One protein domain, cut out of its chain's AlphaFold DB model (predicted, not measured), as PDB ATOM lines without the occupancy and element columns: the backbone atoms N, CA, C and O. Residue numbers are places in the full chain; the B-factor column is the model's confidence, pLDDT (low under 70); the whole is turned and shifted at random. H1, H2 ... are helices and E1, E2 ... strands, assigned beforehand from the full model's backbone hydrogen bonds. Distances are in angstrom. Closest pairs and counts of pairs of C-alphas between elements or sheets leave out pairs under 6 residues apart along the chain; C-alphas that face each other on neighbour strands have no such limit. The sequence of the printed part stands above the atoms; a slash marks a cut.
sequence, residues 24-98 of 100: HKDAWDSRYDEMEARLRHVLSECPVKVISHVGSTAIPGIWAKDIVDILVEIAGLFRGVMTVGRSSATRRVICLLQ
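This is residues 24 to 98 of the 100 residues of the protein "GrpB domain protein" of Olsenella uli MSTE5 (UniProt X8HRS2). A small sheet of three antiparallel strands has one long helix, H1, laid slantwise over one face, and two long loops, residues 55 to 67 and 75 to 92, reach out beyond opposite ends of this two-layer body. The strands follow each other as a meander, each the antiparallel neighbour of the one before, in the order E1, E2, E3 across the sheet. The printed part has 75 residues with one named helix and three named strands, in the chain order H1, E1, E2, E3; the class is mixed, helices and strands, with 35 residues, under half, in named elements. The whole is compact, with a radius of gyration of the C-alphas of 12.9 A, and elongated in outline, spanning 39 by 25 by 18 A.

Start at the inner strand of the sheet, E2, residues 68 to 74. On one side of it find the edge strand E1, residues 48 to 54, antiparallel at 158 degrees; N 52 and O 71 are within hydrogen-bond range at 2.9 A, as are N 73 and O 50 at 2.9 A. On the other side find the edge strand E3, residues 93 to 97, antiparallel to E2 at 156 degrees, with N 95 and O 70 at 2.8 A. E1 and E2 form a hairpin, and so do E2 and E3. Now look to H1, residues 27 to 42, which is on the sheet at a height over the sheet of 8.9 A, over E1 and E2. On the local plane its line stands at 31 degrees to that of E2, only just slantwise to the strands. The closest C-alphas of H1 and E2 are those of Tyr 32 and Val 68, 6.5 A apart. Every O i to N i+4 pair in H1 is within hydrogen-bond range.

Find C-alpha 68 at (100.530, 178.630, 127.719); from there E2 runs 19.5 A to C-alpha 74. E1 runs 16.3 A from Val 48 to Val 54. E3 covers 12.2 A and ends at C-alpha 97, at (95.928, 180.601, 123.943). Go back to C-alpha 27 at (102.117, 180.787, 137.469), where H1 begins; it runs 22.5 A to Val 42.

The two C-alphas farthest apart are those of Gly 61 and Arg 79, 39.5 A, one in each long loop. The link from H1 to E1 is tight, with 5 residues; those from E1 to E2 and from E2 to E3 are long, with 13 and 18 residues. The printed part, residues 24 to 98, has no cut. In the B-factor column you will find a mean pLDDT of 79.2 for the printed part of this model, with residues 77 to 98 under 70.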
ATOM      1  N   HIS A  24     111.222 181.534 133.517       96.75
ATOM      2  CA  HIS A  24     110.208 180.579 133.944       96.75
ATOM      3  C   HIS A  24     109.325 181.150 135.062       96.75
ATOM      4  O   HIS A  24     109.832 181.715 136.032       96.75
ATOM      5  N   LYS A  25     108.004 180.989 134.929       96.00
ATOM      6  CA  LYS A  25     107.028 181.427 135.932       96.00
ATOM      7  C   LYS A  25     106.205 180.236 136.407       96.00
ATOM      8  O   LYS A  25     105.442 179.686 135.619       96.00
ATOM      9  N   ASP A  26     106.226 179.963 137.709       95.06
ATOM     10  CA  ASP A  26     105.380 178.928 138.335       95.06
ATOM     11  C   ASP A  26     103.875 179.164 138.080       95.06
ATOM     12  O   ASP A  26     103.064 178.244 138.057       95.06
ATOM     13  N   ALA A  27     103.486 180.420 137.825       95.56
ATOM     14  CA  ALA A  27     102.117 180.787 137.469       95.56
ATOM     15  C   ALA A  27     101.631 180.165 136.143       95.56
ATOM     16  O   ALA A  27     100.426 180.178 135.886       95.56
ATOM     17  N   TRP A  28     102.525 179.655 135.287       96.44
ATOM     18  CA  TRP A  28     102.139 178.976 134.046       96.44
ATOM     19  C   TRP A  28     101.339 177.704 134.302       96.44
ATOM     20  O   TRP A  28     100.336 177.502 133.621       96.44
ATOM     21  N   ASP A  29     101.699 176.933 135.326       95.56
ATOM     22  CA  ASP A  29     100.968 175.721 135.707       95.56
ATOM     23  C   ASP A  29      99.567 176.079 136.219       95.56
ATOM     24  O   ASP A  29      98.565 175.517 135.782       95.56
ATOM     25  N   SER A  30      99.455 177.120 137.053       95.44
ATOM     26  CA  SER A  30      98.147 177.590 137.537       95.44
ATOM     27  C   SER A  30      97.249 178.118 136.409       95.44
ATOM     28  O   SER A  30      96.036 177.905 136.421       95.44
ATOM     29  N   ARG A  31      97.826 178.808 135.415       95.25
ATOM     30  CA  ARG A  31      97.089 179.270 134.223       95.25
ATOM     31  C   ARG A  31      96.654 178.102 133.345       95.25
ATOM     32  O   ARG A  31      95.562 178.151 132.777       95.25
ATOM     33  N   TYR A  32      97.500 177.081 133.220       95.38
ATOM     34  CA  TYR A  32      97.141 175.842 132.550       95.38
ATOM     35  C   TYR A  32      95.940 175.181 133.239       95.38
ATOM     36  O   TYR A  32      94.953 174.915 132.557       95.38
ATOM     37  N   ASP A  33      95.965 175.018 134.565       96.06
ATOM     38  CA  ASP A  33      94.878 174.390 135.329       96.06
ATOM     39  C   ASP A  33      93.539 175.131 135.158       96.06
ATOM     40  O   ASP A  33      92.498 174.517 134.895       96.06
ATOM     41  N   GLU A  34      93.554 176.469 135.254       95.25
ATOM     42  CA  GLU A  34      92.362 177.298 135.018       95.25
ATOM     43  C   GLU A  34      91.808 177.059 133.608       95.25
ATOM     44  O   GLU A  34      90.602 176.883 133.399       95.25
ATOM     45  N   MET A  35      92.698 177.043 132.621       92.88
ATOM     46  CA  MET A  35      92.304 176.906 131.235       92.88
ATOM     47  C   MET A  35      91.843 175.493 130.888       92.88
ATOM     48  O   MET A  35      90.877 175.340 130.142       92.88
ATOM     49  N   GLU A  36      92.472 174.463 131.448       94.06
ATOM     50  CA  GLU A  36      92.011 173.085 131.333       94.06
ATOM     51  C   GLU A  36      90.573 172.971 131.850       94.06
ATOM     52  O   GLU A  36      89.712 172.431 131.149       94.06
ATOM     53  N   ALA A  37      90.274 173.533 133.025       94.25
ATOM     54  CA  ALA A  37      88.920 173.530 133.577       94.25
ATOM     55  C   ALA A  37      87.912 174.228 132.643       94.25
ATOM     56  O   ALA A  37      86.827 173.694 132.378       94.25
ATOM     57  N   ARG A  38      88.280 175.385 132.076       91.31
ATOM     58  CA  ARG A  38      87.445 176.112 131.102       91.31
ATOM     59  C   ARG A  38      87.233 175.313 129.819       91.31
ATOM     60  O   ARG A  38      86.102 175.221 129.341       91.31
ATOM     61  N   LEU A  39      88.286 174.702 129.280       88.56
ATOM     62  CA  LEU A  39      88.210 173.865 128.084       88.56
ATOM     63  C   LEU A  39      87.347 172.627 128.326       88.56
ATOM     64  O   LEU A  39      86.521 172.314 127.475       88.56
ATOM     65  N   ARG A  40      87.445 171.965 129.486       90.81
ATOM     66  CA  ARG A  40      86.557 170.838 129.838       90.81
ATOM     67  C   ARG A  40      85.088 171.246 129.863       90.81
ATOM     68  O   ARG A  40      84.241 170.476 129.420       90.81
ATOM     69  N   HIS A  41      84.786 172.448 130.350       89.12
ATOM     70  CA  HIS A  41      83.421 172.968 130.355       89.12
ATOM     71  C   HIS A  41      82.911 173.261 128.933       89.12
ATOM     72  O   HIS A  41      81.854 172.767 128.538       89.12
ATOM     73  N   VAL A  42      83.686 174.013 128.143       87.56
ATOM     74  CA  VAL A  42      83.324 174.411 126.767       87.56
ATOM     75  C   VAL A  42      83.251 173.207 125.824       87.56
ATOM     76  O   VAL A  42      82.402 173.161 124.938       87.56
ATOM     77  N   LEU A  43      84.119 172.216 126.021       86.44
ATOM     78  CA  LEU A  43      84.209 171.006 125.205       86.44
ATOM     79  C   LEU A  43      83.440 169.826 125.815       86.44
ATOM     80  O   LEU A  43      83.722 168.683 125.468       86.44
ATOM     81  N   SER A  44      82.477 170.079 126.703       87.88
ATOM     82  CA  SER A  44      81.715 169.030 127.401       87.88
ATOM     83  C   SER A  44      80.959 168.080 126.462       87.88
ATOM     84  O   SER A  44      80.799 166.904 126.777       87.88
ATOM     85  N   GLU A  45      80.554 168.556 125.283       86.81
ATOM     86  CA  GLU A  45      79.915 167.741 124.238       86.81
ATOM     87  C   GLU A  45      80.918 167.094 123.266       86.81
ATOM     88  O   GLU A  45      80.548 166.290 122.405       86.81
ATOM     89  N   CYS A  46      82.204 167.435 123.370       85.75
ATOM     90  CA  CYS A  46      83.252 166.830 122.561       85.75
ATOM     91  C   CYS A  46      83.763 165.554 123.243       85.75
ATOM     92  O   CYS A  46      83.953 165.533 124.458       85.75
ATOM     93  N   PRO A  47      84.095 164.497 122.485       87.81
ATOM     94  CA  PRO A  47      84.672 163.285 123.056       87.81
ATOM     95  C   PRO A  47      86.168 163.483 123.363       87.81
ATOM     96  O   PRO A  47      87.033 162.861 122.743       87.81
ATOM     97  N   VAL A  48      86.490 164.396 124.281       89.50
ATOM     98  CA  VAL A  48      87.864 164.710 124.698       89.50
ATOM     99  C   VAL A  48      88.469 163.509 125.424       89.50
ATOM    100  O   VAL A  48      87.900 162.992 126.382       89.50
ATOM    101  N   LYS A  49      89.640 163.064 124.966       90.50
ATOM    102  CA  LYS A  49      90.428 162.000 125.599       90.50
ATOM    103  C   LYS A  49      91.369 162.553 126.656       90.50
ATOM    104  O   LYS A  49      91.425 162.021 127.759       90.50
ATOM    105  N   VAL A  50      92.126 163.586 126.295       91.19
ATOM    106  CA  VAL A  50      93.115 164.209 127.173       91.19
ATOM    107  C   VAL A  50      93.263 165.685 126.826       91.19
ATOM    108  O   VAL A  50      93.093 166.079 125.668       91.19
ATOM    109  N   ILE A  51      93.553 166.476 127.850       93.12
ATOM    110  CA  ILE A  51      94.009 167.858 127.750       93.12
ATOM    111  C   ILE A  51      95.375 167.882 128.432       93.12
ATOM    112  O   ILE A  51      95.505 167.309 129.512       93.12
ATOM    113  N   SER A  52      96.377 168.460 127.774       94.56
ATOM    114  CA  SER A  52      97.761 168.444 128.252       94.56
ATOM    115  C   SER A  52      98.417 169.809 128.102       94.56
ATOM    116  O   SER A  52      98.278 170.450 127.055       94.56
ATOM    117  N   HIS A  53      99.200 170.205 129.106       94.62
ATOM    118  CA  HIS A  53     100.120 171.337 129.010       94.62
ATOM    119  C   HIS A  53     101.295 170.934 128.126       94.62
ATOM    120  O   HIS A  53     101.960 169.925 128.374       94.62
ATOM    121  N   VAL A  54     101.518 171.678 127.050       93.38
ATOM    122  CA  VAL A  54     102.607 171.427 126.101       93.38
ATOM    123  C   VAL A  54     103.384 172.716 125.848       93.38
ATOM    124  O   VAL A  54     103.081 173.768 126.402       93.38
ATOM    125  N   GLY A  55     104.412 172.638 125.005       92.94
ATOM    126  CA  GLY A  55     105.217 173.801 124.654       92.94
ATOM    127  C   GLY A  55     106.253 174.158 125.716       92.94
ATOM    128  O   GLY A  55     106.551 173.381 126.620       92.94
ATOM    129  N   SER A  56     106.864 175.331 125.554       95.69
ATOM    130  CA  SER A  56     108.015 175.730 126.378       95.69
ATOM    131  C   SER A  56     107.618 176.078 127.816       95.69
ATOM    132  O   SER A  56     108.404 175.876 128.733       95.69
ATOM    133  N   THR A  57     106.391 176.555 128.034       96.38
ATOM    134  CA  THR A  57     105.904 176.909 129.376       96.38
ATOM    135  C   THR A  57     105.603 175.697 130.256       96.38
ATOM    136  O   THR A  57     105.518 175.858 131.465       96.38
ATOM    137  N   ALA A  58     105.519 174.493 129.681       96.12
ATOM    138  CA  ALA A  58     105.398 173.231 130.418       96.12
ATOM    139  C   ALA A  58     106.750 172.689 130.929       96.12
ATOM    140  O   ALA A  58     106.807 171.614 131.526       96.12
ATOM    141  N   ILE A  59     107.862 173.377 130.638       96.44
ATOM    142  CA  ILE A  59     109.214 172.944 131.001       96.44
ATOM    143  C   ILE A  59     109.761 173.883 132.090       96.44
ATOM    144  O   ILE A  59     110.005 175.064 131.820       96.44
ATOM    145  N   PRO A  60     110.005 173.379 133.312       95.12
ATOM    146  CA  PRO A  60     110.615 174.166 134.376       95.12
ATOM    147  C   PRO A  60     112.004 174.692 134.009       95.12
ATOM    148  O   PRO A  60     112.838 173.972 133.459       95.12
ATOM    149  N   GLY A  61     112.265 175.952 134.356       95.56
ATOM    150  CA  GLY A  61     113.599 176.557 134.282       95.56
ATOM    151  C   GLY A  61     114.059 177.026 132.899       95.56
ATOM    152  O   GLY A  61     115.197 177.481 132.779       95.56
ATOM    153  N   ILE A  62     113.217 176.963 131.860       97.12
ATOM    154  CA  ILE A  62     113.542 177.556 130.554       97.12
ATOM    155  C   ILE A  62     112.866 178.909 130.355       97.12
ATOM    156  O   ILE A  62     111.792 179.186 130.885       97.12
ATOM    157  N   TRP A  63     113.505 179.747 129.544       97.75
ATOM    158  CA  TRP A  63     112.928 181.006 129.097       97.75
ATOM    159  C   TRP A  63     111.965 180.748 127.942       97.75
ATOM    160  O   TRP A  63     112.294 180.025 126.998       97.75
ATOM    161  N   ALA A  64     110.787 181.358 127.998       96.31
ATOM    162  CA  ALA A  64     109.730 181.148 127.015       96.31
ATOM    163  C   ALA A  64     108.945 182.438 126.763       96.31
ATOM    164  O   ALA A  64     109.032 183.402 127.524       96.31
ATOM    165  N   LYS A  65     108.158 182.463 125.685       94.06
ATOM    166  CA  LYS A  65     107.102 183.473 125.545       94.06
ATOM    167  C   LYS A  65     106.075 183.224 126.648       94.06
ATOM    168  O   LYS A  65     105.811 182.067 126.966       94.06
ATOM    169  N   ASP A  66     105.489 184.281 127.203       93.00
ATOM    170  CA  ASP A  66     104.512 184.192 128.301       93.00
ATOM    171  C   ASP A  66     103.130 183.711 127.802       93.00
ATOM    172  O   ASP A  66     102.123 184.401 127.923       93.00
ATOM    173  N   ILE A  67     103.108 182.547 127.145       91.44
ATOM    174  CA  ILE A  67     101.970 181.955 126.437       91.44
ATOM    175  C   ILE A  67     101.907 180.470 126.813       91.44
ATOM    176  O   ILE A  67     102.870 179.727 126.620       91.44
ATOM    177  N   VAL A  68     100.772 180.033 127.357       92.12
ATOM    178  CA  VAL A  68     100.530 178.630 127.719       92.12
ATOM    179  C   VAL A  68      99.961 177.887 126.512       92.12
ATOM    180  O   VAL A  68      98.903 178.257 125.997       92.12
ATOM    181  N   ASP A  69     100.645 176.832 126.067       90.19
ATOM    182  CA  ASP A  69     100.190 175.997 124.956       90.19
ATOM    183  C   ASP A  69      99.437 174.771 125.489       90.19
ATOM    184  O   ASP A  69      99.937 174.037 126.347       90.19
ATOM    185  N   ILE A  70      98.231 174.519 124.970       91.69
ATOM    186  CA  ILE A  70      97.385 173.412 125.429       91.69
ATOM    187  C   ILE A  70      97.036 172.499 124.263       91.69
ATOM    188  O   ILE A  70      96.486 172.917 123.242       91.69
ATOM    189  N   LEU A  71      97.322 171.213 124.432       90.69
ATOM    190  CA  LEU A  71      96.948 170.174 123.487       90.69
ATOM    191  C   LEU A  71      95.654 169.503 123.944       90.69
ATOM    192  O   LEU A  71      95.582 169.002 125.061       90.69
ATOM    193  N   VAL A  72      94.664 169.422 123.054       89.06
ATOM    194  CA  VAL A  72      93.423 168.676 123.285       89.06
ATOM    195  C   VAL A  72      93.335 167.521 122.286       89.06
ATOM    196  O   VAL A  72      93.251 167.721 121.068       89.06
ATOM    197  N   GLU A  73      93.326 166.287 122.788       86.69
ATOM    198  CA  GLU A  73      93.102 165.100 121.961       86.69
ATOM    199  C   GLU A  73      91.632 164.679 122.028       86.69
ATOM    200  O   GLU A  73      91.068 164.516 123.108       86.69
ATOM    201  N   ILE A  74      91.007 164.461 120.870       86.50
ATOM    202  CA  ILE A  74      89.582 164.122 120.741       86.50
ATOM    203  C   ILE A  74      89.449 162.727 120.112       86.50
ATOM    204  O   ILE A  74      90.206 162.354 119.211       86.50
ATOM    205  N   ALA A  75      88.502 161.919 120.590       82.88
ATOM    206  CA  ALA A  75      88.193 160.613 120.024       82.88
ATOM    207  C   ALA A  75      87.292 160.728 118.785       82.88
ATOM    208  O   ALA A  75      86.257 161.379 118.806       82.88
ATOM    209  N   GLY A  76      87.635 160.011 117.714       71.75
ATOM    210  CA  GLY A  76      86.768 159.897 116.540       71.75
ATOM    211  C   GLY A  76      86.726 161.149 115.657       71.75
ATOM    212  O   GLY A  76      87.633 161.980 115.677       71.75
ATOM    213  N   LEU A  77      85.700 161.231 114.808       57.62
ATOM    214  CA  LEU A  77      85.508 162.328 113.861       57.62
ATOM    215  C   LEU A  77      84.578 163.373 114.488       57.62
ATOM    216  O   LEU A  77      83.360 163.206 114.484       57.62
ATOM    217  N   PHE A  78      85.143 164.451 115.023       53.34
ATOM    218  CA  PHE A  78      84.346 165.596 115.456       53.34
ATOM    219  C   PHE A  78      83.773 166.313 114.222       53.34
ATOM    220  O   PHE A  78      84.521 166.743 113.345       53.34
ATOM    221  N   ARG A  79      82.441 166.413 114.130       52.31
ATOM    222  CA  ARG A  79      81.708 167.106 113.051       52.31
ATOM    223  C   ARG A  79      81.177 168.476 113.509       52.31
ATOM    224  O   ARG A  79      80.056 168.844 113.180       52.31
ATOM    225  N   GLY A  80      81.971 169.224 114.269       50.78
ATOM    226  CA  GLY A  80      81.687 170.615 114.633       50.78
ATOM    227  C   GLY A  80      82.744 171.568 114.072       50.78
ATOM    228  O   GLY A  80      83.904 171.191 113.897       50.78
ATOM    229  N   VAL A  81      82.355 172.810 113.784       44.62
ATOM    230  CA  VAL A  81      83.301 173.888 113.467       44.62
ATOM    231  C   VAL A  81      83.821 174.442 114.789       44.62
ATOM    232  O   VAL A  81      83.139 175.220 115.443       44.62
ATOM    233  N   MET A  82      85.024 174.037 115.195       49.50
ATOM    234  CA  MET A  82      85.777 174.746 116.231       49.50
ATOM    235  C   MET A  82      86.682 175.762 115.534       49.50
ATOM    236  O   MET A  82      87.581 175.386 114.780       49.50
ATOM    237  N   THR A  83      86.449 177.053 115.757       40.09
ATOM    238  CA  THR A  83      87.393 178.107 115.372       40.09
ATOM    239  C   THR A  83      88.549 178.123 116.369       40.09
ATOM    240  O   THR A  83      88.606 178.963 117.258       40.09
ATOM    241  N   VAL A  84      89.458 177.163 116.234       48.50
ATOM    242  CA  VAL A  84      90.811 177.211 116.799       48.50
ATOM    243  C   VAL A  84      91.761 177.050 115.613       48.50
ATOM    244  O   VAL A  84      91.507 176.226 114.733       48.50
ATOM    245  N   GLY A  85      92.775 177.919 115.526       40.44
ATOM    246  CA  GLY A  85      93.638 178.115 114.356       40.44
ATOM    247  C   GLY A  85      94.031 176.811 113.654       40.44
ATOM    248  O   GLY A  85      94.560 175.887 114.263       40.44
ATOM    249  N   ARG A  86      93.727 176.727 112.354       35.31
ATOM    250  CA  ARG A  86      93.953 175.531 111.536       35.31
ATOM    251  C   ARG A  86      95.445 175.179 111.497       35.31
ATOM    252  O   ARG A  86      96.213 175.882 110.851       35.31
ATOM    253  N   SER A  87      95.817 174.035 112.065       38.84
ATOM    254  CA  SER A  87      96.992 173.276 111.632       38.84
ATOM    255  C   SER A  87      96.505 172.019 110.916       38.84
ATOM    256  O   SER A  87      95.663 171.279 111.431       38.84
ATOM    257  N   SER A  88      96.942 171.835 109.671       39.50
ATOM    258  CA  SER A  88      96.545 170.698 108.849       39.50
ATOM    259  C   SER A  88      97.359 169.460 109.236       39.50
ATOM    260  O   SER A  88      98.531 169.547 109.581       39.50
ATOM    261  N   ALA A  89      96.708 168.299 109.149       39.94
ATOM    262  CA  ALA A  89      97.308 166.971 109.252       39.94
ATOM    263  C   ALA A  89      97.884 166.583 110.627       39.94
ATOM    264  O   ALA A  89      99.090 166.492 110.816       39.94
ATOM    265  N   THR A  90      96.999 166.260 111.576       37.41
ATOM    266  CA  THR A  90      96.936 165.014 112.384       37.41
ATOM    267  C   THR A  90      95.826 165.221 113.425       37.41
ATOM    268  O   THR A  90      95.502 166.352 113.757       37.41
ATOM    269  N   ARG A  91      95.166 164.151 113.886       51.56
ATOM    270  CA  ARG A  91      93.992 164.129 114.790       51.56
ATOM    271  C   ARG A  91      94.268 164.693 116.201       51.56
ATOM    272  O   ARG A  91      94.140 163.970 117.185       51.56
ATOM    273  N   ARG A  92      94.697 165.946 116.298       48.88
ATOM    274  CA  ARG A  92      95.116 166.638 117.518       48.88
ATOM    275  C   ARG A  92      94.808 168.120 117.348       48.88
ATOM    276  O   ARG A  92      95.298 168.736 116.407       48.88
ATOM    277  N   VAL A  93      93.962 168.673 118.212       57.00
ATOM    278  CA  VAL A  93      93.680 170.112 118.209       57.00
ATOM    279  C   VAL A  93      94.696 170.756 119.140       57.00
ATOM    280  O   VAL A  93      94.729 170.446 120.328       57.00
ATOM    281  N   ILE A  94      95.555 171.616 118.599       55.50
ATOM    282  CA  ILE A  94      96.445 172.451 119.407       55.50
ATOM    283  C   ILE A  94      95.708 173.768 119.643       55.50
ATOM    284  O   ILE A  94      95.450 174.512 118.697       55.50
ATOM    285  N   CYS A  95      95.348 174.038 120.894       58.16
ATOM    286  CA  CYS A  95      94.837 175.331 121.326       58.16
ATOM    287  C   CYS A  95      96.023 176.186 121.780       58.16
ATOM    288  O   CYS A  95      96.549 176.001 122.875       58.16
ATOM    289  N   LEU A  96      96.438 177.130 120.937       52.97
ATOM    290  CA  LEU A  96      97.353 178.194 121.347       52.97
ATOM    291  C   LEU A  96      96.509 179.310 121.957       52.97
ATOM    292  O   LEU A  96      95.743 179.965 121.247       52.97
ATOM    293  N   LEU A  97      96.613 179.508 123.267       52.84
ATOM    294  CA  LEU A  97      95.928 180.601 123.943       52.84
ATOM    295  C   LEU A  97      96.931 181.708 124.214       52.84
ATOM    296  O   LEU A  97      97.611 181.729 125.234       52.84
ATOM    297  N   GLN A  98      97.014 182.643 123.270       49.06
ATOM    298  CA  GLN A  98      97.685 183.910 123.518       49.06
ATOM    299  C   GLN A  98      96.781 184.738 124.432       49.06
ATOM    300  O   GLN A  98      95.751 185.251 123.997       49.06
TER     301      GLN A  98